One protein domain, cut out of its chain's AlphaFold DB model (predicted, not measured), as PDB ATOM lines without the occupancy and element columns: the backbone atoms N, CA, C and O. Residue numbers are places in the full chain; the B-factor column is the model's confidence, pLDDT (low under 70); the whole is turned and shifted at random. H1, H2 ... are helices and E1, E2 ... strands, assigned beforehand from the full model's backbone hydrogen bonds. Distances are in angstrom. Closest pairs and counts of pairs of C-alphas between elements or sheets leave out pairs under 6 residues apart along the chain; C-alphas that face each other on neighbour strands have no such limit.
ATOM      1  N   THR A 174     -38.452 -31.585 -46.880       96.94
ATOM      2  CA  THR A 174     -39.656 -31.723 -47.711       96.94
ATOM      3  C   THR A 174     -40.051 -30.409 -48.382       96.94
ATOM      4  O   THR A 174     -40.255 -30.389 -49.597       96.94
ATOM      5  N   GLY A 175     -40.093 -29.299 -47.635       96.62
ATOM      6  CA  GLY A 175     -40.371 -27.968 -48.176       96.62
ATOM      7  C   GLY A 175     -39.347 -27.521 -49.225       96.62
ATOM      8  O   GLY A 175     -39.724 -27.062 -50.306       96.62
ATOM      9  N   MET A 176     -38.052 -27.726 -48.955       96.19
ATOM     10  CA  MET A 176     -36.977 -27.415 -49.907       96.19
ATOM     11  C   MET A 176     -37.109 -28.244 -51.192       96.19
ATOM     12  O   MET A 176     -37.106 -27.679 -52.289       96.19
ATOM     13  N   MET A 177     -37.274 -29.570 -51.079       97.25
ATOM     14  CA  MET A 177     -37.424 -30.463 -52.235       97.25
ATOM     15  C   MET A 177     -38.633 -30.080 -53.091       97.25
ATOM     16  O   MET A 177     -38.530 -30.034 -54.321       97.25
ATOM     17  N   LEU A 178     -39.758 -29.769 -52.441       96.75
ATOM     18  CA  LEU A 178     -40.970 -29.311 -53.103       96.75
ATOM     19  C   LEU A 178     -40.701 -28.052 -53.929       96.75
ATOM     20  O   LEU A 178     -40.976 -28.029 -55.131       96.75
ATOM     21  N   MET A 179     -40.147 -27.014 -53.303       94.12
ATOM     22  CA  MET A 179     -39.938 -25.742 -53.991       94.12
ATOM     23  C   MET A 179     -38.885 -25.845 -55.079       94.12
ATOM     24  O   MET A 179     -39.071 -25.259 -56.142       94.12
ATOM     25  N   ARG A 180     -37.841 -26.655 -54.895       92.88
ATOM     26  CA  ARG A 180     -36.838 -26.853 -55.940       92.88
ATOM     27  C   ARG A 180     -37.411 -27.556 -57.169       92.88
ATOM     28  O   ARG A 180     -37.107 -27.164 -58.294       92.88
ATOM     29  N   ALA A 181     -38.278 -28.552 -56.977       93.94
ATOM     30  CA  ALA A 181     -38.986 -29.192 -58.082       93.94
ATOM     31  C   ALA A 181     -39.940 -28.213 -58.789       93.94
ATOM     32  O   ALA A 181     -39.977 -28.171 -60.017       93.94
ATOM     33  N   VAL A 182     -40.674 -27.389 -58.036       94.44
ATOM     34  CA  VAL A 182     -41.551 -26.352 -58.602       94.44
ATOM     35  C   VAL A 182     -40.743 -25.310 -59.384       94.44
ATOM     36  O   VAL A 182     -41.113 -24.981 -60.507       94.44
ATOM     37  N   GLU A 183     -39.616 -24.834 -58.860       90.75
ATOM     38  CA  GLU A 183     -38.729 -23.883 -59.545       90.75
ATOM     39  C   GLU A 183     -38.233 -24.414 -60.895       90.75
ATOM     40  O   GLU A 183     -38.221 -23.669 -61.875       90.75
ATOM     41  N   LEU A 184     -37.888 -25.705 -60.980       90.06
ATOM     42  CA  LEU A 184     -37.449 -26.336 -62.232       90.06
ATOM     43  C   LEU A 184     -38.519 -26.286 -63.333       90.06
ATOM     44  O   LEU A 184     -38.178 -26.305 -64.513       90.06
ATOM     45  N   THR A 185     -39.802 -26.181 -62.976       90.06
ATOM     46  CA  THR A 185     -40.881 -26.031 -63.964       90.06
ATOM     47  C   THR A 185     -40.952 -24.634 -64.589       90.06
ATOM     48  O   THR A 185     -41.576 -24.479 -65.635       90.06
ATOM     49  N   GLY A 186     -40.324 -23.619 -63.985       87.19
ATOM     50  CA  GLY A 186     -40.229 -22.254 -64.517       87.19
ATOM     51  C   GLY A 186     -41.507 -21.404 -64.457       87.19
ATOM     52  O   GLY A 186     -41.427 -20.202 -64.699       87.19
ATOM     53  N   ALA A 187     -42.664 -21.979 -64.114       89.81
ATOM     54  CA  ALA A 187     -43.940 -21.263 -64.011       89.81
ATOM     55  C   ALA A 187     -44.792 -21.769 -62.824       89.81
ATOM     56  O   ALA A 187     -45.798 -22.443 -63.043       89.81
ATOM     57  N   PRO A 188     -44.425 -21.446 -61.565       92.25
ATOM     58  CA  PRO A 188     -45.070 -21.981 -60.356       92.25
ATOM     59  C   PRO A 188     -46.603 -21.887 -60.345       92.25
ATOM     60  O   PRO A 188     -47.282 -22.831 -59.947       92.25
ATOM     61  N   GLN A 189     -47.160 -20.788 -60.847       92.50
ATOM     62  CA  GLN A 189     -48.600 -20.532 -60.923       92.50
ATOM     63  C   GLN A 189     -49.359 -21.473 -61.867       92.50
ATOM     64  O   GLN A 189     -50.558 -21.679 -61.691       92.50
ATOM     65  N   ALA A 190     -48.672 -22.051 -62.856       93.31
ATOM     66  CA  ALA A 190     -49.211 -23.046 -63.783       93.31
ATOM     67  C   ALA A 190     -48.821 -24.484 -63.384       93.31
ATOM     68  O   ALA A 190     -49.140 -25.442 -64.095       93.31
ATOM     69  N   THR A 191     -48.134 -24.642 -62.250       96.06
ATOM     70  CA  THR A 191     -47.628 -25.924 -61.767       96.06
ATOM     71  C   THR A 191     -48.600 -26.561 -60.785       96.06
ATOM     72  O   THR A 191     -49.025 -25.947 -59.805       96.06
ATOM     73  N   SER A 192     -48.913 -27.831 -61.038       95.81
ATOM     74  CA  SER A 192     -49.559 -28.731 -60.085       95.81
ATOM     75  C   SER A 192     -48.503 -29.688 -59.538       95.81
ATOM     76  O   SER A 192     -47.803 -30.365 -60.300       95.81
ATOM     77  N   ALA A 193     -48.349 -29.702 -58.218       97.06
ATOM     78  CA  ALA A 193     -47.401 -30.548 -57.514       97.06
ATOM     79  C   ALA A 193     -48.126 -31.589 -56.654       97.06
ATOM     80  O   ALA A 193     -49.125 -31.298 -55.996       97.06
ATOM     81  N   SER A 194     -47.586 -32.802 -56.626       96.62
ATOM     82  CA  SER A 194     -48.029 -33.880 -55.746       96.62
ATOM     83  C   SER A 194     -46.845 -34.413 -54.953       96.62
ATOM     84  O   SER A 194     -45.746 -34.523 -55.500       96.62
ATOM     85  N   MET A 195     -47.060 -34.753 -53.683       96.88
ATOM     86  CA  MET A 195     -45.992 -35.217 -52.799       96.88
ATOM     87  C   MET A 195     -46.426 -36.384 -51.912       96.88
ATOM     88  O   MET A 195     -47.524 -36.367 -51.355       96.88
ATOM     89  N   LEU A 196     -45.547 -37.374 -51.759       96.94
ATOM     90  CA  LEU A 196     -45.659 -38.449 -50.775       96.94
ATOM     91  C   LEU A 196     -44.489 -38.354 -49.797       96.94
ATOM     92  O   LEU A 196     -43.338 -38.267 -50.224       96.94
ATOM     93  N   VAL A 197     -44.785 -38.370 -48.498       95.50
ATOM     94  CA  VAL A 197     -43.770 -38.299 -47.439       95.50
ATOM     95  C   VAL A 197     -44.061 -39.332 -46.369       95.50
ATOM     96  O   VAL A 197     -45.163 -39.366 -45.836       95.50
ATOM     97  N   GLY A 198     -43.089 -40.162 -46.016       92.88
ATOM     98  CA  GLY A 198     -43.235 -41.106 -44.914       92.88
ATOM     99  C   GLY A 198     -42.680 -42.485 -45.228       92.88
ATOM    100  O   GLY A 198     -41.873 -42.649 -46.137       92.88
ATOM    101  N   GLY A 199     -43.094 -43.485 -44.456       91.31
ATOM    102  CA  GLY A 199     -42.622 -44.857 -44.625       91.31
ATOM    103  C   GLY A 199     -42.811 -45.715 -43.380       91.31
ATOM    104  O   GLY A 199     -43.798 -45.564 -42.652       91.31
ATOM    105  N   ARG A 200     -41.860 -46.621 -43.144       87.88
ATOM    106  CA  ARG A 200     -41.804 -47.523 -41.992       87.88
ATOM    107  C   ARG A 200     -40.622 -47.151 -41.104       87.88
ATOM    108  O   ARG A 200     -39.478 -47.484 -41.401       87.88
ATOM    109  N   GLN A 201     -40.915 -46.489 -39.990       85.50
ATOM    110  CA  GLN A 201     -39.921 -46.121 -38.986       85.50
ATOM    111  C   GLN A 201     -40.498 -46.168 -37.574       85.50
ATOM    112  O   GLN A 201     -41.711 -46.101 -37.369       85.50
ATOM    113  N   ARG A 202     -39.607 -46.238 -36.585       85.00
ATOM    114  CA  ARG A 202     -39.990 -46.187 -35.176       85.00
ATOM    115  C   ARG A 202     -40.417 -44.772 -34.784       85.00
ATOM    116  O   ARG A 202     -39.705 -43.806 -35.037       85.00
ATOM    117  N   LEU A 203     -41.548 -44.637 -34.106       84.19
ATOM    118  CA  LEU A 203     -42.047 -43.367 -33.588       84.19
ATOM    119  C   LEU A 203     -41.662 -43.221 -32.118       84.19
ATOM    120  O   LEU A 203     -41.879 -44.124 -31.309       84.19
ATOM    121  N   THR A 204     -41.063 -42.083 -31.774       78.12
ATOM    122  CA  THR A 204     -40.787 -41.732 -30.374       78.12
ATOM    123  C   THR A 204     -42.009 -41.052 -29.753       78.12
ATOM    124  O   THR A 204     -42.810 -40.482 -30.492       78.12
ATOM    125  N   PRO A 205     -42.156 -41.018 -28.414       76.88
ATOM    126  CA  PRO A 205     -43.226 -40.251 -27.770       76.88
ATOM    127  C   PRO A 205     -43.281 -38.777 -28.208       76.88
ATOM    128  O   PRO A 205     -44.356 -38.241 -28.451       76.88
ATOM    129  N   ALA A 206     -42.126 -38.126 -28.396       75.56
ATOM    130  CA  ALA A 206     -42.080 -36.758 -28.915       75.56
ATOM    131  C   ALA A 206     -42.672 -36.674 -30.333       75.56
ATOM    132  O   ALA A 206     -43.554 -35.854 -30.567       75.56
ATOM    133  N   THR A 207     -42.276 -37.587 -31.227       78.75
ATOM    134  CA  THR A 207     -42.818 -37.680 -32.593       78.75
ATOM    135  C   THR A 207     -44.324 -37.941 -32.596       78.75
ATOM    136  O   THR A 207     -45.047 -37.393 -33.417       78.75
ATOM    137  N   LEU A 208     -44.820 -38.773 -31.676       79.31
ATOM    138  CA  LEU A 208     -46.250 -39.063 -31.549       79.31
ATOM    139  C   LEU A 208     -47.050 -37.820 -31.155       79.31
ATOM    140  O   LEU A 208     -48.114 -37.573 -31.721       79.31
ATOM    141  N   ARG A 209     -46.533 -37.010 -30.224       76.06
ATOM    142  CA  ARG A 209     -47.151 -35.730 -29.845       76.06
ATOM    143  C   ARG A 209     -47.086 -34.704 -30.968       76.06
ATOM    144  O   ARG A 209     -48.057 -33.983 -31.160       76.06
ATOM    145  N   GLU A 210     -45.981 -34.649 -31.705       78.62
ATOM    146  CA  GLU A 210     -45.842 -33.774 -32.878       78.62
ATOM    147  C   GLU A 210     -46.818 -34.172 -33.987       78.62
ATOM    148  O   GLU A 210     -47.523 -33.315 -34.512       78.62
ATOM    149  N   TYR A 211     -46.958 -35.471 -34.257       76.38
ATOM    150  CA  TYR A 211     -47.936 -35.995 -35.206       76.38
ATOM    151  C   TYR A 211     -49.380 -35.695 -34.777       76.38
ATOM    152  O   TYR A 211     -50.181 -35.241 -35.584       76.38
ATOM    153  N   LEU A 212     -49.740 -35.883 -33.501       69.19
ATOM    154  CA  LEU A 212     -51.066 -35.465 -33.020       69.19
ATOM    155  C   LEU A 212     -51.274 -33.949 -33.124       69.19
ATOM    156  O   LEU A 212     -52.374 -33.502 -33.446       69.19
ATOM    157  N   GLY A 213     -50.228 -33.165 -32.857       64.38
ATOM    158  CA  GLY A 213     -50.239 -31.715 -33.018       64.38
ATOM    159  C   GLY A 213     -50.526 -31.297 -34.459       64.38
ATOM    160  O   GLY A 213     -51.375 -30.430 -34.668       64.38
ATOM    161  N   SER A 214     -49.905 -31.949 -35.447       65.50
ATOM    162  CA  SER A 214     -50.155 -31.657 -36.866       65.50
ATOM    163  C   SER A 214     -51.556 -32.065 -37.324       65.50
ATOM    164  O   SER A 214     -52.127 -31.451 -38.220       65.50
ATOM    165  N   LEU A 215     -52.184 -33.041 -36.659       60.47
ATOM    166  CA  LEU A 215     -53.589 -33.389 -36.896       60.47
ATOM    167  C   LEU A 215     -54.591 -32.363 -36.335       60.47
ATOM    168  O   LEU A 215     -55.793 -32.478 -36.585       60.47
ATOM    169  N   SER A 216     -54.124 -31.358 -35.594       53.50
ATOM    170  CA  SER A 216     -54.941 -30.243 -35.121       53.50
ATOM    171  C   SER A 216     -54.828 -29.038 -36.061       53.50
ATOM    172  O   SER A 216     -53.814 -28.850 -36.725       53.50
ATOM    173  N   ALA A 217     -55.838 -28.163 -36.065       41.31
ATOM    174  CA  ALA A 217     -55.813 -26.918 -36.847       41.31
ATOM    175  C   ALA A 217     -54.689 -25.935 -36.441       41.31
ATOM    176  O   ALA A 217     -54.536 -24.898 -37.078       41.31
ATOM    177  N   ASP A 218     -53.942 -26.251 -35.377       49.00
ATOM    178  CA  ASP A 218     -52.824 -25.471 -34.850       49.00
ATOM    179  C   ASP A 218     -51.446 -25.988 -35.348       49.00
ATOM    180  O   ASP A 218     -50.424 -25.440 -34.937       49.00
ATOM    181  N   GLY A 219     -51.401 -27.040 -36.186       55.91
ATOM    182  CA  GLY A 219     -50.155 -27.630 -36.714       55.91
ATOM    183  C   GLY A 219     -50.210 -28.128 -38.167       55.91
ATOM    184  O   GLY A 219     -49.274 -28.786 -38.615       55.91
ATOM    185  N   GLY A 220     -51.294 -27.846 -38.894       72.50
ATOM    186  CA  GLY A 220     -51.499 -28.240 -40.290       72.50
ATOM    187  C   GLY A 220     -52.984 -28.375 -40.639       72.50
ATOM    188  O   GLY A 220     -53.868 -28.087 -39.830       72.50
ATOM    189  N   TRP A 221     -53.281 -28.835 -41.857       80.50
ATOM    190  CA  TRP A 221     -54.653 -29.066 -42.324       80.50
ATOM    191  C   TRP A 221     -54.818 -30.495 -42.869       80.50
ATOM    192  O   TRP A 221     -54.567 -30.757 -44.052       80.50
ATOM    193  N   PRO A 222     -55.251 -31.452 -42.027       80.19
ATOM    194  CA  PRO A 222     -55.592 -32.804 -42.466       80.19
ATOM    195  C   PRO A 222     -56.701 -32.799 -43.521       80.19
ATOM    196  O   PRO A 222     -57.709 -32.108 -43.378       80.19
ATOM    197  N   GLY A 223     -56.527 -33.590 -44.581       83.38
ATOM    198  CA  GLY A 223     -57.493 -33.689 -45.675       83.38
ATOM    199  C   GLY A 223     -57.608 -32.429 -46.538       83.38
ATOM    200  O   GLY A 223     -58.621 -32.258 -47.213       83.38
ATOM    201  N   ALA A 224     -56.614 -31.538 -46.512       86.94
ATOM    202  CA  ALA A 224     -56.603 -30.310 -47.297       86.94
ATOM    203  C   ALA A 224     -55.481 -30.281 -48.347       86.94
ATOM    204  O   ALA A 224     -54.481 -30.988 -48.247       86.94
ATOM    205  N   VAL A 225     -55.667 -29.434 -49.356       93.00
ATOM    206  CA  VAL A 225     -54.783 -29.210 -50.508       93.00
ATOM    207  C   VAL A 225     -54.611 -27.710 -50.749       93.00
ATOM    208  O   VAL A 225     -55.452 -26.907 -50.337       93.00
ATOM    209  N   TRP A 226     -53.546 -27.307 -51.435       93.31
ATOM    210  CA  TRP A 226     -53.349 -25.916 -51.845       93.31
ATOM    211  C   TRP A 226     -53.957 -25.689 -53.225       93.31
ATOM    212  O   TRP A 226     -53.711 -26.482 -54.135       93.31
ATOM    213  N   LYS A 227     -54.703 -24.593 -53.397       92.50
ATOM    214  CA  LYS A 227     -55.231 -24.158 -54.697       92.50
ATOM    215  C   LYS A 227     -55.068 -22.657 -54.872       92.50
ATOM    216  O   LYS A 227     -55.840 -21.883 -54.309       92.50
ATOM    217  N   GLY A 228     -54.091 -22.266 -55.686       87.06
ATOM    218  CA  GLY A 228     -53.787 -20.903 -56.114       87.06
ATOM    219  C   GLY A 228     -53.452 -19.962 -54.962       87.06
ATOM    220  O   GLY A 228     -52.299 -19.609 -54.750       87.06
ATOM    221  N   THR A 229     -54.476 -19.534 -54.227       82.31
ATOM    222  CA  THR A 229     -54.390 -18.490 -53.202       82.31
ATOM    223  C   THR A 229     -54.551 -19.002 -51.772       82.31
ATOM    224  O   THR A 229     -54.538 -18.189 -50.852       82.31
ATOM    225  N   GLY A 230     -54.763 -20.304 -51.547       87.50
ATOM    226  CA  GLY A 230     -54.888 -20.806 -50.180       87.50
ATOM    227  C   GLY A 230     -55.145 -22.300 -50.025       87.50
ATOM    228  O   GLY A 230     -55.327 -23.045 -50.991       87.50
ATOM    229  N   VAL A 231     -55.185 -22.713 -48.759       87.19
ATOM    230  CA  VAL A 231     -55.501 -24.077 -48.332       87.19
ATOM    231  C   VAL A 231     -57.010 -24.312 -48.404       87.19
ATOM    232  O   VAL A 231     -57.811 -23.507 -47.927       87.19
ATOM    233  N   THR A 232     -57.412 -25.426 -49.006       84.38
ATOM    234  CA  THR A 232     -58.809 -25.809 -49.232       84.38
ATOM    235  C   THR A 232     -59.008 -27.282 -48.896       84.38
ATOM    236  O   THR A 232     -58.102 -28.082 -49.101       84.38
ATOM    237  N   ALA A 233     -60.178 -27.665 -48.379       81.19
ATOM    238  CA  ALA A 233     -60.481 -29.078 -48.149       81.19
ATOM    239  C   ALA A 233     -60.440 -29.857 -49.474       81.19
ATOM    240  O   ALA A 233     -60.961 -29.376 -50.488       81.19
ATOM    241  N   ASP A 234     -59.846 -31.050 -49.472       80.12
ATOM    242  CA  ASP A 234     -59.850 -31.900 -50.655       80.12
ATOM    243  C   ASP A 234     -61.243 -32.506 -50.853       80.12
ATOM    244  O   ASP A 234     -61.749 -33.258 -50.020       80.12
ATOM    245  N   ALA A 235     -61.884 -32.160 -51.969       61.78
ATOM    246  CA  ALA A 235     -63.143 -32.772 -52.386       61.78
ATOM    247  C   ALA A 235     -62.920 -34.112 -53.119       61.78
ATOM    248  O   ALA A 235     -63.884 -34.836 -53.383       61.78
ATOM    249  N   GLY A 236     -61.671 -34.429 -53.479       59.25
ATOM    250  CA  GLY A 236     -61.283 -35.674 -54.129       59.25
ATOM    251  C   GLY A 236     -61.279 -36.856 -53.159       59.25
ATOM    252  O   GLY A 236     -60.857 -36.741 -52.013       59.25
ATOM    253  N   ARG A 237     -61.745 -38.020 -53.631       57.88
ATOM    254  CA  ARG A 237     -61.617 -39.296 -52.898       57.88
ATOM    255  C   ARG A 237     -60.366 -40.085 -53.283       57.88
ATOM    256  O   ARG A 237     -60.072 -41.087 -52.636       57.88
ATOM    257  N   ASP A 238     -59.653 -39.651 -54.320       73.75
ATOM    258  CA  ASP A 238     -58.520 -40.396 -54.849       73.75
ATOM    259  C   ASP A 238     -57.260 -40.121 -54.016       73.75
ATOM    260  O   ASP A 238     -56.897 -38.948 -53.827       73.75
ATOM    261  N   PRO A 239     -56.576 -41.177 -53.536       77.69
ATOM    262  CA  PRO A 239     -55.321 -41.027 -52.819       77.69
ATOM    263  C   PRO A 239     -54.277 -40.353 -53.715       77.69
ATOM    264  O   PRO A 239     -54.306 -40.471 -54.942       77.69
ATOM    265  N   VAL A 240     -53.332 -39.645 -53.096       85.19
ATOM    266  CA  VAL A 240     -52.176 -39.115 -53.825       85.19
ATOM    267  C   VAL A 240     -51.371 -40.301 -54.354       85.19
ATOM    268  O   VAL A 240     -50.934 -41.156 -53.587       85.19
ATOM    269  N   ALA A 241     -51.203 -40.356 -55.671       87.06
ATOM    270  CA  ALA A 241     -50.420 -41.369 -56.362       87.06
ATOM    271  C   ALA A 241     -49.435 -40.676 -57.302       87.06
ATOM    272  O   ALA A 241     -49.804 -39.736 -58.013       87.06
ATOM    273  N   LEU A 242     -48.183 -41.135 -57.298       89.56
ATOM    274  CA  LEU A 242     -47.107 -40.561 -58.098       89.56
ATOM    275  C   LEU A 242     -46.643 -41.559 -59.167       89.56
ATOM    276  O   LEU A 242     -46.491 -42.746 -58.863       89.56
ATOM    277  N   PRO A 243     -46.397 -41.115 -60.413       84.12
ATOM    278  CA  PRO A 243     -45.871 -41.987 -61.459       84.12
ATOM    279  C   PRO A 243     -44.560 -42.657 -61.031       84.12
ATOM    280  O   PRO A 243     -43.626 -41.980 -60.611       84.12
ATOM    281  N   GLY A 244     -44.486 -43.985 -61.157       83.06
ATOM    282  CA  GLY A 244     -43.280 -44.761 -60.842       83.06
ATOM    283  C   GLY A 244     -43.044 -45.040 -59.353       83.06
ATOM    284  O   GLY A 244     -42.098 -45.754 -59.031       83.06
ATOM    285  N   VAL A 245     -43.903 -44.551 -58.453       86.88
ATOM    286  CA  VAL A 245     -43.799 -44.813 -57.010       86.88
ATOM    287  C   VAL A 245     -44.788 -45.908 -56.617       86.88
ATOM    288  O   VAL A 245     -46.002 -45.705 -56.645       86.88
ATOM    289  N   ALA A 246     -44.267 -47.078 -56.248       86.06
ATOM    290  CA  ALA A 246     -45.057 -48.186 -55.721       86.06
ATOM    291  C   ALA A 246     -44.938 -48.229 -54.192       86.06
ATOM    292  O   ALA A 246     -43.839 -48.375 -53.660       86.06
ATOM    293  N   LEU A 247     -46.069 -48.105 -53.493       88.31
ATOM    294  CA  LEU A 247     -46.118 -48.215 -52.036       88.31
ATOM    295  C   LEU A 247     -46.325 -49.674 -51.600       88.31
ATOM    296  O   LEU A 247     -47.011 -50.421 -52.307       88.31
ATOM    297  N   PRO A 248     -45.777 -50.084 -50.439       85.38
ATOM    298  CA  PRO A 248     -46.038 -51.400 -49.866       85.38
ATOM    299  C   PRO A 248     -47.535 -51.673 -49.674       85.38
ATOM    300  O   PRO A 248     -48.317 -50.770 -49.358       85.38
ATOM    301  N   GLU A 249     -47.937 -52.935 -49.835       81.38
ATOM    302  CA  GLU A 249     -49.318 -53.352 -49.587       81.38
ATOM    303  C   GLU A 249     -49.702 -53.074 -48.124       81.38
ATOM    304  O   GLU A 249     -49.012 -53.490 -47.196       81.38
ATOM    305  N   GLY A 250     -50.810 -52.357 -47.919       77.69
ATOM    306  CA  GLY A 250     -51.294 -51.978 -46.588       77.69
ATOM    307  C   GLY A 250     -50.754 -50.649 -46.048       77.69
ATOM    308  O   GLY A 250     -51.220 -50.214 -44.994       77.69
ATOM    309  N   ALA A 251     -49.849 -49.970 -46.762       85.56
ATOM    310  CA  ALA A 251     -49.430 -48.618 -46.403       85.56
ATOM    311  C   ALA A 251     -50.616 -47.640 -46.478       85.56
ATOM    312  O   ALA A 251     -51.348 -47.587 -47.471       85.56
ATOM    313  N   GLN A 252     -50.810 -46.846 -45.425       88.25
ATOM    314  CA  GLN A 252     -51.853 -45.828 -45.384       88.25
ATOM    315  C   GLN A 252     -51.332 -44.519 -45.976       88.25
ATOM    316  O   GLN A 252     -50.324 -43.988 -45.519       88.25
ATOM    317  N   VAL A 253     -52.073 -43.964 -46.936       90.19
ATOM    318  CA  VAL A 253     -51.831 -42.634 -47.506       90.19
ATOM    319  C   VAL A 253     -52.891 -41.678 -46.974       90.19
ATOM    320  O   VAL A 253     -54.084 -41.924 -47.139       90.19
ATOM    321  N   SER A 254     -52.468 -40.604 -46.312       87.56
ATOM    322  CA  SER A 254     -53.367 -39.610 -45.718       87.56
ATOM    323  C   SER A 254     -53.002 -38.217 -46.202       87.56
ATOM    324  O   SER A 254     -51.899 -37.742 -45.946       87.56
ATOM    325  N   ILE A 255     -53.931 -37.562 -46.902       89.44
ATOM    326  CA  ILE A 255     -53.738 -36.194 -47.394       89.44
ATOM    327  C   ILE A 255     -53.552 -35.257 -46.208       89.44
ATOM    328  O   ILE A 255     -54.343 -35.271 -45.260       89.44
ATOM    329  N   HIS A 256     -52.503 -34.451 -46.270       86.88
ATOM    330  CA  HIS A 256     -52.148 -33.525 -45.216       86.88
ATOM    331  C   HIS A 256     -51.417 -32.325 -45.813       86.88
ATOM    332  O   HIS A 256     -50.466 -32.490 -46.575       86.88
ATOM    333  N   MET A 257     -51.871 -31.125 -45.464       90.06
ATOM    334  CA  MET A 257     -51.172 -29.892 -45.796       90.06
ATOM    335  C   MET A 257     -50.425 -29.394 -44.558       90.06
ATOM    336  O   MET A 257     -51.064 -28.909 -43.627       90.06
ATOM    337  N   ASP A 258     -49.098 -29.512 -44.554       90.06
ATOM    338  CA  ASP A 258     -48.247 -28.926 -43.515       90.06
ATOM    339  C   ASP A 258     -48.189 -27.392 -43.645       90.06
ATOM    340  O   ASP A 258     -48.294 -26.831 -44.741       90.06
ATOM    341  N   GLU A 259     -47.975 -26.700 -42.522       91.31
ATOM    342  CA  GLU A 259     -47.851 -25.234 -42.480       91.31
ATOM    343  C   GLU A 259     -46.710 -24.710 -43.366       91.31
ATOM    344  O   GLU A 259     -46.898 -23.741 -44.104       91.31
ATOM    345  N   GLU A 260     -45.563 -25.399 -43.361       94.75
ATOM    346  CA  GLU A 260     -44.417 -25.079 -44.219       94.75
ATOM    347  C   GLU A 260     -44.808 -25.078 -45.702       94.75
ATOM    348  O   GLU A 260     -44.455 -24.168 -46.451       94.75
ATOM    349  N   TYR A 261     -45.571 -26.084 -46.137       95.38
ATOM    350  CA  TYR A 261     -45.958 -26.213 -47.539       95.38
ATOM    351  C   TYR A 261     -46.894 -25.089 -47.956       95.38
ATOM    352  O   TYR A 261     -46.737 -24.545 -49.046       95.38
ATOM    353  N   ALA A 262     -47.842 -24.717 -47.091       93.50
ATOM    354  CA  ALA A 262     -48.744 -23.603 -47.346       93.50
ATOM    355  C   ALA A 262     -47.992 -22.262 -47.414       93.50
ATOM    356  O   ALA A 262     -48.256 -21.466 -48.318       93.50
ATOM    357  N   HIS A 263     -47.028 -22.026 -46.515       94.19
ATOM    358  CA  HIS A 263     -46.159 -20.841 -46.555       94.19
ATOM    359  C   HIS A 263     -45.373 -20.765 -47.869       94.19
ATOM    360  O   HIS A 263     -45.392 -19.746 -48.566       94.19
ATOM    361  N   LEU A 264     -44.707 -21.856 -48.244       95.31
ATOM    362  CA  LEU A 264     -43.896 -21.920 -49.458       95.31
ATOM    363  C   LEU A 264     -44.754 -21.805 -50.729       95.31
ATOM    364  O   LEU A 264     -44.420 -21.053 -51.643       95.31
ATOM    365  N   ALA A 265     -45.898 -22.489 -50.776       95.75
ATOM    366  CA  ALA A 265     -46.827 -22.414 -51.900       95.75
ATOM    367  C   ALA A 265     -47.375 -20.991 -52.086       95.75
ATOM    368  O   ALA A 265     -47.408 -20.490 -53.211       95.75
ATOM    369  N   GLY A 266     -47.740 -20.317 -50.991       93.62
ATOM    370  CA  GLY A 266     -48.200 -18.929 -51.013       93.62
ATOM    371  C   GLY A 266     -47.114 -17.942 -51.433       93.62
ATOM    372  O   GLY A 266     -47.348 -17.112 -52.308       93.62
ATOM    373  N   SER A 267     -45.915 -18.054 -50.857       91.25
ATOM    374  CA  SER A 267     -44.797 -17.144 -51.149       91.25
ATOM    375  C   SER A 267     -44.248 -17.285 -52.572       91.25
ATOM    376  O   SER A 267     -43.751 -16.307 -53.130       91.25
ATOM    377  N   ARG A 268     -44.363 -18.470 -53.188       89.69
ATOM    378  CA  ARG A 268     -43.915 -18.736 -54.567       89.69
ATOM    379  C   ARG A 268     -45.038 -18.738 -55.604       89.69
ATOM    380  O   ARG A 268     -44.758 -18.933 -56.783       89.69
ATOM    381  N   GLY A 269     -46.284 -18.510 -55.188       91.81
ATOM    382  CA  GLY A 269     -47.441 -18.468 -56.082       91.81
ATOM    383  C   GLY A 269     -47.723 -19.802 -56.776       91.81
ATOM    384  O   GLY A 269     -48.045 -19.809 -57.959       91.81
ATOM    385  N   LEU A 270     -47.568 -20.925 -56.070       95.81
ATOM    386  CA  LEU A 270     -47.822 -22.262 -56.609       95.81
ATOM    387  C   LEU A 270     -49.305 -22.440 -56.984       95.81
ATOM    388  O   LEU A 270     -50.199 -22.116 -56.200       95.81
ATOM    389  N   GLY A 271     -49.565 -22.996 -58.170       94.50
ATOM    390  CA  GLY A 271     -50.913 -23.235 -58.685       94.50
ATOM    391  C   GLY A 271     -51.698 -24.270 -57.876       94.50
ATOM    392  O   GLY A 271     -52.801 -23.988 -57.409       94.50
ATOM    393  N   GLU A 272     -51.143 -25.461 -57.667       95.75
ATOM    394  CA  GLU A 272     -51.786 -26.526 -56.887       95.75
ATOM    395  C   GLU A 272     -50.753 -27.386 -56.147       95.75
ATOM    396  O   GLU A 272     -49.688 -27.685 -56.686       95.75
ATOM    397  N   LEU A 273     -51.087 -27.818 -54.925       96.69
ATOM    398  CA  LEU A 273     -50.311 -28.808 -54.174       96.69
ATOM    399  C   LEU A 273     -51.216 -29.844 -53.512       96.69
ATOM    400  O   LEU A 273     -52.080 -29.495 -52.702       96.69
ATOM    401  N   ARG A 274     -50.941 -31.124 -53.774       95.25
ATOM    402  CA  ARG A 274     -51.519 -32.268 -53.059       95.25
ATOM    403  C   ARG A 274     -50.414 -33.066 -52.364       95.25
ATOM    404  O   ARG A 274     -49.717 -33.849 -53.002       95.25
ATOM    405  N   ALA A 275     -50.251 -32.876 -51.059       94.81
ATOM    406  CA  ALA A 275     -49.286 -33.620 -50.251       94.81
ATOM    407  C   ALA A 275     -49.994 -34.677 -49.391       94.81
ATOM    408  O   ALA A 275     -51.122 -34.472 -48.931       94.81
ATOM    409  N   ALA A 276     -49.349 -35.823 -49.192       93.44
ATOM    410  CA  ALA A 276     -49.856 -36.866 -48.319       93.44
ATOM    411  C   ALA A 276     -48.746 -37.540 -47.512       93.44
ATOM    412  O   ALA A 276     -47.658 -37.818 -48.018       93.44
ATOM    413  N   ASN A 277     -49.089 -37.860 -46.268       92.25
ATOM    414  CA  ASN A 277     -48.267 -38.666 -45.386       92.25
ATOM    415  C   ASN A 277     -48.494 -40.155 -45.675       92.25
ATOM    416  O   ASN A 277     -49.633 -40.599 -45.853       92.25
ATOM    417  N   VAL A 278     -47.411 -40.924 -45.691       91.94
ATOM    418  CA  VAL A 278     -47.386 -42.373 -45.881       91.94
ATOM    419  C   VAL A 278     -46.993 -43.034 -44.567       91.94
ATOM    420  O   VAL A 278     -45.937 -42.747 -44.004       91.94
ATOM    421  N   MET A 279     -47.822 -43.953 -44.085       89.25
ATOM    422  CA  MET A 279     -47.519 -44.759 -42.907       89.25
ATOM    423  C   MET A 279     -47.609 -46.240 -43.254       89.25
ATOM    424  O   MET A 279     -48.689 -46.777 -43.491       89.25
ATOM    425  N   ASP A 280     -46.457 -46.903 -43.268       89.19
ATOM    426  CA  ASP A 280     -46.325 -48.341 -43.501       89.19
ATOM    427  C   ASP A 280     -46.151 -49.080 -42.161       89.19
ATOM    428  O   ASP A 280     -45.112 -49.671 -41.861       89.19
ATOM    429  N   ALA A 281     -47.167 -48.945 -41.302       86.31
ATOM    430  CA  ALA A 281     -47.148 -49.426 -39.920       86.31
ATOM    431  C   ALA A 281     -48.575 -49.771 -39.431       86.31
ATOM    432  O   ALA A 281     -49.204 -48.988 -38.713       86.31
ATOM    433  N   PRO A 282     -49.145 -50.916 -39.848       83.31
ATOM    434  CA  PRO A 282     -50.556 -51.224 -39.616       83.31
ATOM    435  C   PRO A 282     -50.923 -51.344 -38.130       83.31
ATOM    436  O   PRO A 282     -52.023 -50.936 -37.751       83.31
ATOM    437  N   ARG A 283     -50.029 -51.851 -37.264       87.50
ATOM    438  CA  ARG A 283     -50.304 -51.934 -35.816       87.50
ATOM    439  C   ARG A 283     -50.268 -50.554 -35.177       87.50
ATOM    440  O   ARG A 283     -51.078 -50.258 -34.304       87.50
ATOM    441  N   THR A 284     -49.336 -49.718 -35.617       86.94
ATOM    442  CA  THR A 284     -49.194 -48.332 -35.170       86.94
ATOM    443  C   THR A 284     -50.430 -47.524 -35.533       86.94
ATOM    444  O   THR A 284     -50.971 -46.843 -34.670       86.94
ATOM    445  N   ILE A 285     -50.928 -47.658 -36.765       84.31
ATOM    446  CA  ILE A 285     -52.154 -46.996 -37.235       84.31
ATOM    447  C   ILE A 285     -53.357 -47.396 -36.378       84.31
ATOM    448  O   ILE A 285     -54.116 -46.532 -35.936       84.31
ATOM    449  N   ASP A 286     -53.539 -48.697 -36.139       85.19
ATOM    450  CA  ASP A 286     -54.634 -49.197 -35.304       85.19
ATOM    451  C   ASP A 286     -54.541 -48.635 -33.881       85.19
ATOM    452  O   ASP A 286     -55.503 -48.071 -33.353       85.19
ATOM    453  N   MET A 287     -53.346 -48.682 -33.290       88.06
ATOM    454  CA  MET A 287     -53.133 -48.171 -31.942       88.06
ATOM    455  C   MET A 287     -53.301 -46.652 -31.857       88.06
ATOM    456  O   MET A 287     -53.865 -46.163 -30.883       88.06
ATOM    457  N   MET A 288     -52.881 -45.893 -32.874       80.62
ATOM    458  CA  MET A 288     -53.113 -44.448 -32.954       80.62
ATOM    459  C   MET A 288     -54.603 -44.119 -32.965       80.62
ATOM    460  O   MET A 288     -55.028 -43.216 -32.251       80.62
ATOM    461  N   ARG A 289     -55.419 -44.858 -33.727       79.50
ATOM    462  CA  ARG A 289     -56.880 -44.665 -33.740       79.50
ATOM    463  C   ARG A 289     -57.483 -44.911 -32.363       79.50
ATOM    464  O   ARG A 289     -58.300 -44.117 -31.909       79.50
ATOM    465  N   ARG A 290     -57.038 -45.967 -31.682       79.31
ATOM    466  CA  ARG A 290     -57.462 -46.280 -30.311       79.31
ATOM    467  C   ARG A 290     -56.991 -45.230 -29.310       79.31
ATOM    468  O   ARG A 290     -57.752 -44.863 -28.425       79.31
ATOM    469  N   TRP A 291     -55.784 -44.692 -29.473       78.69
ATOM    470  CA  TRP A 291     -55.279 -43.604 -28.637       78.69
ATOM    471  C   TRP A 291     -56.099 -42.325 -28.820       78.69
ATOM    472  O   TRP A 291     -56.533 -41.738 -27.833       78.69
ATOM    473  N   ILE A 292     -56.405 -41.949 -30.065       64.00
ATOM    474  CA  ILE A 292     -57.284 -40.814 -30.388       64.00
ATOM    475  C   ILE A 292     -58.697 -41.027 -29.818       64.00
ATOM    476  O   ILE A 292     -59.322 -40.076 -29.358       64.00
ATOM    477  N   ALA A 293     -59.189 -42.268 -29.801       65.62
ATOM    478  CA  ALA A 293     -60.470 -42.632 -29.195       65.62
ATOM    479  C   ALA A 293     -60.437 -42.727 -27.652       65.62
ATOM    480  O   ALA A 293     -61.475 -42.961 -27.038       65.62
ATOM    481  N   GLY A 294     -59.270 -42.565 -27.014       67.00
ATOM    482  CA  GLY A 294     -59.095 -42.697 -25.562       67.00
ATOM    483  C   GLY A 294     -59.042 -44.142 -25.043       67.00
ATOM    484  O   GLY A 294     -59.076 -44.368 -23.837       67.00
ATOM    485  N   GLU A 295     -58.943 -45.130 -25.930       71.06
ATOM    486  CA  GLU A 295     -58.914 -46.568 -25.623       71.06
ATOM    487  C   GLU A 295     -57.496 -47.142 -25.457       71.06
ATOM    488  O   GLU A 295     -57.335 -48.325 -25.135       71.06
ATOM    489  N   ALA A 296     -56.472 -46.338 -25.741       78.12
ATOM    490  CA  ALA A 296     -55.061 -46.690 -25.634       78.12
ATOM    491  C   ALA A 296     -54.245 -45.488 -25.146       78.12
ATOM    492  O   ALA A 296     -54.709 -44.348 -25.168       78.12
ATOM    493  N   THR A 297     -53.020 -45.739 -24.701       80.50
ATOM    494  CA  THR A 297     -52.084 -44.716 -24.232       80.50
ATOM    495  C   THR A 297     -51.024 -44.392 -25.288       80.50
ATOM    496  O   THR A 297     -50.771 -45.170 -26.205       80.50
ATOM    497  N   GLU A 298     -50.331 -43.264 -25.120       81.56
ATOM    498  CA  GLU A 298     -49.143 -42.925 -25.919       81.56
ATOM    499  C   GLU A 298     -48.088 -44.046 -25.898       81.56
ATOM    500  O   GLU A 298     -47.468 -44.347 -26.920       81.56
ATOM    501  N   GLN A 299     -47.905 -44.690 -24.741       82.94
ATOM    502  CA  GLN A 299     -46.959 -45.792 -24.600       82.94
ATOM    503  C   GLN A 299     -47.391 -47.006 -25.426       82.94
ATOM    504  O   GLN A 299     -46.547 -47.623 -26.070       82.94
ATOM    505  N   ASP A 300     -48.691 -47.309 -25.481       85.31
ATOM    506  CA  ASP A 300     -49.204 -48.412 -26.301       85.31
ATOM    507  C   ASP A 300     -48.906 -48.184 -27.788       85.31
ATOM    508  O   ASP A 300     -48.501 -49.114 -28.492       85.31
ATOM    509  N   VAL A 301     -49.055 -46.942 -28.266       84.62
ATOM    510  CA  VAL A 301     -48.712 -46.559 -29.645       84.62
ATOM    511  C   VAL A 301     -47.208 -46.665 -29.880       84.62
ATOM    512  O   VAL A 301     -46.783 -47.219 -30.894       84.62
ATOM    513  N   SER A 302     -46.391 -46.188 -28.936       83.94
ATOM    514  CA  SER A 302     -44.932 -46.305 -29.015       83.94
ATOM    515  C   SER A 302     -44.479 -47.768 -29.067       83.94
ATOM    516  O   SER A 302     -43.563 -48.097 -29.823       83.94
ATOM    517  N   ASP A 303     -45.116 -48.652 -28.299       85.75
ATOM    518  CA  ASP A 303     -44.827 -50.084 -28.291       85.75
ATOM    519  C   ASP A 303     -45.297 -50.758 -29.585       85.75
ATOM    520  O   ASP A 303     -44.613 -51.634 -30.115       85.75
ATOM    521  N   ALA A 304     -46.460 -50.369 -30.116       87.25
ATOM    522  CA  ALA A 304     -46.942 -50.836 -31.415       87.25
ATOM    523  C   ALA A 304     -45.974 -50.442 -32.540       87.25
ATOM    524  O   ALA A 304     -45.620 -51.290 -33.357       87.25
ATOM    525  N   SER A 305     -45.470 -49.207 -32.506       86.44
ATOM    526  CA  SER A 305     -44.471 -48.715 -33.452       86.44
ATOM    527  C   SER A 305     -43.130 -49.428 -33.335       86.44
ATOM    528  O   SER A 305     -42.526 -49.752 -34.355       86.44
ATOM    529  N   ALA A 306     -42.684 -49.752 -32.117       83.06
ATOM    530  CA  ALA A 306     -41.515 -50.607 -31.928       83.06
ATOM    531  C   ALA A 306     -41.721 -51.979 -32.585       83.06
ATOM    532  O   ALA A 306     -40.867 -52.425 -33.336       83.06
ATOM    533  N   ARG A 307     -42.881 -52.614 -32.381       84.62
ATOM    534  CA  ARG A 307     -43.174 -53.929 -32.975       84.62
ATOM    535  C   ARG A 307     -43.272 -53.893 -34.500       84.62
ATOM    536  O   ARG A 307     -42.831 -54.844 -35.133       84.62
ATOM    537  N   ASP A 308     -43.852 -52.843 -35.084       82.69
ATOM    538  CA  ASP A 308     -43.885 -52.676 -36.545       82.69
ATOM    539  C   ASP A 308     -42.472 -52.472 -37.116       82.69
ATOM    540  O   ASP A 308     -42.155 -53.024 -38.168       82.69
ATOM    541  N   ALA A 309     -41.610 -51.738 -36.405       77.94
ATOM    542  CA  ALA A 309     -40.210 -51.558 -36.783       77.94
ATOM    543  C   ALA A 309     -39.381 -52.849 -36.621       77.94
ATOM    544  O   ALA A 309     -38.579 -53.161 -37.494       77.94
ATOM    545  N   ASP A 310     -39.597 -53.617 -35.550       75.69
ATOM    546  CA  ASP A 310     -38.866 -54.859 -35.255       75.69
ATOM    547  C   ASP A 310     -39.316 -56.040 -36.138       75.69
ATOM    548  O   ASP A 310     -38.560 -56.984 -36.359       75.69
ATOM    549  N   ALA A 311     -40.559 -56.019 -36.633       71.25
ATOM    550  CA  ALA A 311     -41.084 -57.038 -37.546       71.25
ATOM    551  C   ALA A 311     -40.514 -56.924 -38.972       71.25
ATOM    552  O   ALA A 311     -40.636 -57.868 -39.755       71.25
ATOM    553  N   ALA A 312     -39.902 -55.788 -39.304       63.91
ATOM    554  CA  ALA A 312     -39.085 -55.598 -40.494       63.91
ATOM    555  C   ALA A 312     -37.760 -56.359 -40.278       63.91
ATOM    556  O   ALA A 312     -36.982 -56.007 -39.390       63.91
ATOM    557  N   ALA A 313     -37.530 -57.447 -41.019       52.66
ATOM    558  CA  ALA A 313     -36.467 -58.408 -40.718       52.66
ATOM    559  C   ALA A 313     -35.088 -57.715 -40.624       52.66
ATOM    560  O   ALA A 313     -34.647 -57.044 -41.556       52.66
ATOM    561  N   ASP A 314     -34.424 -57.847 -39.470       53.44
ATOM    562  CA  ASP A 314     -33.074 -57.335 -39.174       53.44
ATOM    563  C   ASP A 314     -32.831 -55.825 -39.432       53.44
ATOM    564  O   ASP A 314     -31.688 -55.391 -39.583       53.44
ATOM    565  N   GLY A 315     -33.880 -54.992 -39.457       52.25
ATOM    566  CA  GLY A 315     -33.767 -53.535 -39.649       52.25
ATOM    567  C   GLY A 315     -33.420 -53.086 -41.077       52.25
ATOM    568  O   GLY A 315     -33.355 -51.884 -41.334       52.25
ATOM    569  N   ALA A 316     -33.243 -54.023 -42.017       53.59
ATOM    570  CA  ALA A 316     -32.967 -53.748 -43.432       53.59
ATOM    571  C   ALA A 316     -34.205 -53.256 -44.212       53.59
ATOM    572  O   ALA A 316     -34.061 -52.700 -45.298       53.59
ATOM    573  N   ASP A 317     -35.397 -53.412 -43.630       69.00
ATOM    574  CA  ASP A 317     -36.686 -53.021 -44.214       69.00
ATOM    575  C   ASP A 317     -37.229 -51.684 -43.654       69.00
ATOM    576  O   ASP A 317     -38.360 -51.298 -43.968       69.00
ATOM    577  N   LEU A 318     -36.472 -50.980 -42.796       82.19
ATOM    578  CA  LEU A 318     -36.835 -49.620 -42.377       82.19
ATOM    579  C   LEU A 318     -36.563 -48.644 -43.514       82.19
ATOM    580  O   LEU A 318     -35.469 -48.614 -44.075       82.19
ATOM    581  N   TRP A 319     -37.555 -47.819 -43.826       88.25
ATOM    582  CA  TRP A 319     -37.454 -46.860 -44.911       88.25
ATOM    583  C   TRP A 319     -38.300 -45.625 -44.631       88.25
ATOM    584  O   TRP A 319     -39.378 -45.685 -44.040       88.25
ATOM    585  N   PHE A 320     -37.813 -44.496 -45.114       92.62
ATOM    586  CA  PHE A 320     -38.522 -43.237 -45.182       92.62
ATOM    587  C   PHE A 320     -38.252 -42.627 -46.554       92.62
ATOM    588  O   PHE A 320     -37.104 -42.569 -47.008       92.62
ATOM    589  N   GLY A 321     -39.316 -42.221 -47.233       94.38
ATOM    590  CA  GLY A 321     -39.274 -41.649 -48.565       94.38
ATOM    591  C   GLY A 321     -39.870 -40.252 -48.604       94.38
ATOM    592  O   GLY A 321     -40.845 -39.958 -47.913       94.38
ATOM    593  N   ILE A 322     -39.273 -39.413 -49.442       96.62
ATOM    594  CA  ILE A 322     -39.851 -38.155 -49.905       96.62
ATOM    595  C   ILE A 322     -39.900 -38.253 -51.424       96.62
ATOM    596  O   ILE A 322     -38.863 -38.455 -52.057       96.62
ATOM    597  N   ASP A 323     -41.086 -38.126 -52.004       97.00
ATOM    598  CA  ASP A 323     -41.296 -38.131 -53.447       97.00
ATOM    599  C   ASP A 323     -42.107 -36.908 -53.840       97.00
ATOM    600  O   ASP A 323     -43.257 -36.767 -53.432       97.00
ATOM    601  N   VAL A 324     -41.522 -36.039 -54.656       97.25
ATOM    602  CA  VAL A 324     -42.166 -34.846 -55.209       97.25
ATOM    603  C   VAL A 324     -42.315 -35.021 -56.711       97.25
ATOM    604  O   VAL A 324     -41.362 -35.378 -57.404       97.25
ATOM    605  N   HIS A 325     -43.492 -34.695 -57.231       97.44
ATOM    606  CA  HIS A 325     -43.775 -34.642 -58.657       97.44
ATOM    607  C   HIS A 325     -44.449 -33.314 -59.007       97.44
ATOM    608  O   HIS A 325     -45.617 -33.109 -58.680       97.44
ATOM    609  N   ALA A 326     -43.731 -32.423 -59.689       96.62
ATOM    610  CA  ALA A 326     -44.231 -31.130 -60.144       96.62
ATOM    611  C   ALA A 326     -44.434 -31.147 -61.662       96.62
ATOM    612  O   ALA A 326     -43.526 -31.498 -62.415       96.62
ATOM    613  N   ARG A 327     -45.626 -30.770 -62.125       95.81
ATOM    614  CA  ARG A 327     -45.998 -30.751 -63.544       95.81
ATOM    615  C   ARG A 327     -46.567 -29.387 -63.915       95.81
ATOM    616  O   ARG A 327     -47.538 -28.945 -63.309       95.81
ATOM    617  N   CYS A 328     -46.018 -28.778 -64.959       94.69
ATOM    618  CA  CYS A 328     -46.503 -27.529 -65.540       94.69
ATOM    619  C   CYS A 328     -46.943 -27.758 -66.984       94.69
ATOM    620  O   CYS A 328     -46.169 -28.294 -67.780       94.69
ATOM    621  N   GLN A 329     -48.151 -27.309 -67.328       90.38
ATOM    622  CA  GLN A 329     -48.620 -27.178 -68.709       90.38
ATOM    623  C   GLN A 329     -48.995 -25.718 -68.956       90.38
ATOM    624  O   GLN A 329     -49.947 -25.226 -68.356       90.38
ATOM    625  N   ASP A 330     -48.281 -25.052 -69.852       87.19
ATOM    626  CA  ASP A 330     -48.608 -23.703 -70.316       87.19
ATOM    627  C   ASP A 330     -48.312 -23.568 -71.822       87.19
ATOM    628  O   ASP A 330     -48.083 -24.570 -72.510       87.19
ATOM    629  N   ASP A 331     -48.321 -22.332 -72.324       84.56
ATOM    630  CA  ASP A 331     -48.040 -22.003 -73.726       84.56
ATOM    631  C   ASP A 331     -46.617 -22.383 -74.170       84.56
ATOM    632  O   ASP A 331     -46.372 -22.542 -75.364       84.56
ATOM    633  N   ALA A 332     -45.674 -22.527 -73.230       81.38
ATOM    634  CA  ALA A 332     -44.308 -22.934 -73.529       81.38
ATOM    635  C   ALA A 332     -44.173 -24.454 -73.688       81.38
ATOM    636  O   ALA A 332     -43.170 -24.891 -74.231       81.38
ATOM    637  N   GLY A 333     -45.150 -25.250 -73.244       86.38
ATOM    638  CA  GLY A 333     -45.160 -26.709 -73.372       86.38
ATOM    639  C   GLY A 333     -45.179 -27.445 -72.033       86.38
ATOM    640  O   GLY A 333     -45.300 -26.858 -70.953       86.38
ATOM    641  N   MET A 334     -45.098 -28.772 -72.100       90.44
ATOM    642  CA  MET A 334     -45.091 -29.633 -70.924       90.44
ATOM    643  C   MET A 334     -43.712 -29.643 -70.262       90.44
ATOM    644  O   MET A 334     -42.700 -29.883 -70.916       90.44
ATOM    645  N   ARG A 335     -43.681 -29.454 -68.938       93.75
ATOM    646  CA  ARG A 335     -42.494 -29.660 -68.094       93.75
ATOM    647  C   ARG A 335     -42.849 -30.483 -66.865       93.75
ATOM    648  O   ARG A 335     -43.882 -30.246 -66.233       93.75
ATOM    649  N   VAL A 336     -41.987 -31.427 -66.511       94.38
ATOM    650  CA  VAL A 336     -42.130 -32.304 -65.348       94.38
ATOM    651  C   VAL A 336     -40.815 -32.331 -64.583       94.38
ATOM    652  O   VAL A 336     -39.777 -32.674 -65.137       94.38
ATOM    653  N   ALA A 337     -40.863 -31.999 -63.298       94.81
ATOM    654  CA  ALA A 337     -39.747 -32.137 -62.378       94.81
ATOM    655  C   ALA A 337     -40.094 -33.167 -61.301       94.81
ATOM    656  O   ALA A 337     -41.218 -33.198 -60.793       94.81
ATOM    657  N   ARG A 338     -39.125 -34.005 -60.939       95.31
ATOM    658  CA  ARG A 338     -39.248 -34.964 -59.837       95.31
ATOM    659  C   ARG A 338     -38.083 -34.787 -58.880       95.31
ATOM    660  O   ARG A 338     -36.961 -34.568 -59.334       95.31
ATOM    661  N   ALA A 339     -38.365 -34.885 -57.588       95.06
ATOM    662  CA  ALA A 339     -37.354 -34.927 -56.541       95.06
ATOM    663  C   ALA A 339     -37.637 -36.128 -55.645       95.06
ATOM    664  O   ALA A 339     -38.757 -36.268 -55.149       95.06
ATOM    665  N   THR A 340     -36.649 -36.991 -55.450       95.44
ATOM    666  CA  THR A 340     -36.810 -38.221 -54.676       95.44
ATOM    667  C   THR A 340     -35.679 -38.376 -53.682       95.44
ATOM    668  O   THR A 340     -34.515 -38.169 -54.014       95.44
ATOM    669  N   LEU A 341     -36.023 -38.764 -52.459       95.50
ATOM    670  CA  LEU A 341     -35.060 -39.096 -51.419       95.50
ATOM    671  C   LEU A 341     -35.495 -40.352 -50.678       95.50
ATOM    672  O   LEU A 341     -36.688 -40.564 -50.435       95.50
ATOM    673  N   ARG A 342     -34.520 -41.186 -50.316       92.31
ATOM    674  CA  ARG A 342     -34.709 -42.384 -49.494       92.31
ATOM    675  C   ARG A 342     -33.686 -42.425 -48.370       92.31
ATOM    676  O   ARG A 342     -32.502 -42.196 -48.595       92.31
ATOM    677  N   CYS A 343     -34.135 -42.756 -47.167       91.38
ATOM    678  CA  CYS A 343     -33.260 -43.015 -46.028       91.38
ATOM    679  C   CYS A 343     -33.865 -44.069 -45.100       91.38
ATOM    680  O   CYS A 343     -35.076 -44.262 -45.091       91.38
ATOM    681  N   ASN A 344     -33.038 -44.704 -44.271       88.56
ATOM    682  CA  ASN A 344     -33.512 -45.718 -43.320       88.56
ATOM    683  C   ASN A 344     -33.949 -45.110 -41.974       88.56
ATOM    684  O   ASN A 344     -34.674 -45.748 -41.216       88.56
ATOM    685  N   ASP A 345     -33.508 -43.884 -41.666       89.25
ATOM    686  CA  ASP A 345     -33.811 -43.185 -40.414       89.25
ATOM    687  C   ASP A 345     -33.953 -41.674 -40.665       89.25
ATOM    688  O   ASP A 345     -32.970 -40.967 -40.911       89.25
ATOM    689  N   SER A 346     -35.191 -41.173 -40.603       92.50
ATOM    690  CA  SER A 346     -35.474 -39.750 -40.829       92.50
ATOM    691  C   SER A 346     -35.013 -38.847 -39.678       92.50
ATOM    692  O   SER A 346     -34.803 -37.652 -39.891       92.50
ATOM    693  N   ALA A 391     -28.224 -38.835 -51.080       85.81
ATOM    694  CA  ALA A 391     -29.467 -39.594 -51.195       85.81
ATOM    695  C   ALA A 391     -30.590 -38.858 -51.955       85.81
ATOM    696  O   ALA A 391     -31.687 -39.403 -52.079       85.81
ATOM    697  N   LEU A 392     -30.356 -37.614 -52.388       91.31
ATOM    698  CA  LEU A 392     -31.335 -36.779 -53.074       91.31
ATOM    699  C   LEU A 392     -31.107 -36.818 -54.587       91.31
ATOM    700  O   LEU A 392     -30.049 -36.441 -55.084       91.31
ATOM    701  N   GLU A 393     -32.143 -37.197 -55.324       91.81
ATOM    702  CA  GLU A 393     -32.136 -37.231 -56.781       91.81
ATOM    703  C   GLU A 393     -33.143 -36.222 -57.340       91.81
ATOM    704  O   GLU A 393     -34.278 -36.128 -56.871       91.81
ATOM    705  N   PHE A 394     -32.737 -35.483 -58.376       89.62
ATOM    706  CA  PHE A 394     -33.617 -34.615 -59.156       89.62
ATOM    707  C   PHE A 394     -33.640 -35.072 -60.613       89.62
ATOM    708  O   PHE A 394     -32.592 -35.297 -61.219       89.62
ATOM    709  N   SER A 395     -34.831 -35.143 -61.204       89.38
ATOM    710  CA  SER A 395     -35.015 -35.389 -62.639       89.38
ATOM    711  C   SER A 395     -35.906 -34.315 -63.252       89.38
ATOM    712  O   SER A 395     -36.845 -33.854 -62.601       89.38
ATOM    713  N   PHE A 396     -35.641 -33.945 -64.503       89.50
ATOM    714  CA  PHE A 396     -36.433 -32.976 -65.254       89.50
ATOM    715  C   PHE A 396     -36.667 -33.466 -66.686       89.50
ATOM    716  O   PHE A 396     -35.729 -33.884 -67.364       89.50
ATOM    717  N   GLU A 397     -37.913 -33.393 -67.137       88.00
ATOM    718  CA  GLU A 397     -38.375 -33.748 -68.478       88.00
ATOM    719  C   GLU A 397     -39.163 -32.564 -69.058       88.00
ATOM    720  O   GLU A 397     -39.973 -31.956 -68.358       88.00
ATOM    721  N   ALA A 398     -38.950 -32.232 -70.332       85.31
ATOM    722  CA  ALA A 398     -39.687 -31.174 -71.024       85.31
ATOM    723  C   ALA A 398     -39.915 -31.523 -72.501       85.31
ATOM    724  O   ALA A 398     -39.180 -32.343 -73.060       85.31
ATOM    725  N   ASP A 399     -40.909 -30.890 -73.132       79.44
ATOM    726  CA  ASP A 399     -41.095 -30.992 -74.583       79.44
ATOM    727  C   ASP A 399     -39.842 -30.478 -75.336       79.44
ATOM    728  O   ASP A 399     -39.171 -29.559 -74.859       79.44
TER     729      ASP A 399
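Overview. This is residues 174 to 346 and 391 to 399 of the 793 residues of the protein "GFO_IDH_MocA domain-containing protein" of Corynebacterium freneyi DNF00450 (UniProt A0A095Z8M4). One long, twisted sheet of eight strands makes the body, with two helices, H1 and H3, side by side on one of its faces and the long link of residues 234 to 251 looping over the other. A helical hairpin, H4 and H5, sits at one end of the long strands, and H2 meets H5 there. The printed part has 182 residues, with five named helices and eight named strands in the order H1 E1 H2 E2 E3 E4 H3 E5 H4 H5 E6 E7 E8. The sheet is branched and mixed: E1 and E5 are parallel, and the other neighbour pairs are antiparallel. The class is mixed, helices and strands; the whole is compact, with a radius of gyration of the C-alphas of 17.1 A, and elongated, spanning 54 by 35 by 26 A.

Along the chain. H1, residues 174 to 184, begins with C-alpha 174 at (-39.656, -31.723, -47.711) and is 15.6 A long. E1, residues 191 to 200, measures 29.9 A, and H2 covers residues 205 to 214. E2, residues 224 to 227, and E3, residues 230 to 233, are short strands. E4 is residues 252 to 257, H3 residues 259 to 268, and E5 residues 272 to 279, 23.4 A long. H4, residues 282 to 292, measures 15.5 A, and H5, residues 298 to 310, the longest helix, 18.3 A. E6, residues 319 to 330, the longest strand, runs 36.1 A to C-alpha 330 at (-48.608, -23.703, -70.316). E7, residues 333 to 343, measures 34.0 A, and E8, residues 392 to 398, 20.6 A, with C-alpha 398 at (-39.687, -31.174, -71.024).

Arrangement. E5 has three neighbours: E1 on one side, beside residues 272 to 279, and on the other side E2, beside residues 272 to 274, and E4, beside residues 275 to 279. N 195 and O 274 join E1 to E5 within hydrogen-bond range at 2.9 A; N 226 and O 273, 2.9 A, do so for E2 and E5, and N 254 and O 277, 2.9 A, for E4 and E5. The hairpin E2 and E3 has N 225 and O 232 at 2.8 A. On the other side of E1 lies E6, with N 194 and O 325 at 2.9 A. E6 and E7 form a hairpin, with N 324 and O 339 at 2.8 A, and E8 is the edge strand beside E7, with N 338 and O 395 at 2.8 A. H1 is on the sheet at a height of 7.6 A, over E6 and E7, and only just along the strands, at 27 degrees to E6 on the local plane. H3 lies on the same face, over E2, at a height of 9.1 A. H1 and H3 touch, closest at the C-alphas of Gly 175 and Tyr 261, 5.9 A, at a shallow tilt of 20 degrees, the same way. The helical hairpin H4 and H5 touches closest at the C-alphas of Thr 284 and Ser 305, 5.0 A, at a shallow tilt of 5 degrees, opposite ways. H5 touches H2 with residues 298 to 302 alone, about perpendicular at 73 degrees; the closest C-alphas are those of Pro 205 and Ser 302, 6.4 A. H1 and H5 are apart. In H1, H2, H3, H4 and H5 every O i to N i+4 pair is within hydrogen-bond range.

Size, cuts and confidence. The two C-alphas farthest apart, those of Glu 295 and Ala 332, are 55.4 A from each other. Residues 347 to 390 are not printed, and C-alphas 346 and 391 are 12.0 A apart across the cut. Of the links printed whole, the one from E3 to E4 is long. The mean pLDDT of the printed part is 85.0; residues 212 to 219, 235 to 237, 292 to 294 and 312 to 317 are under 70.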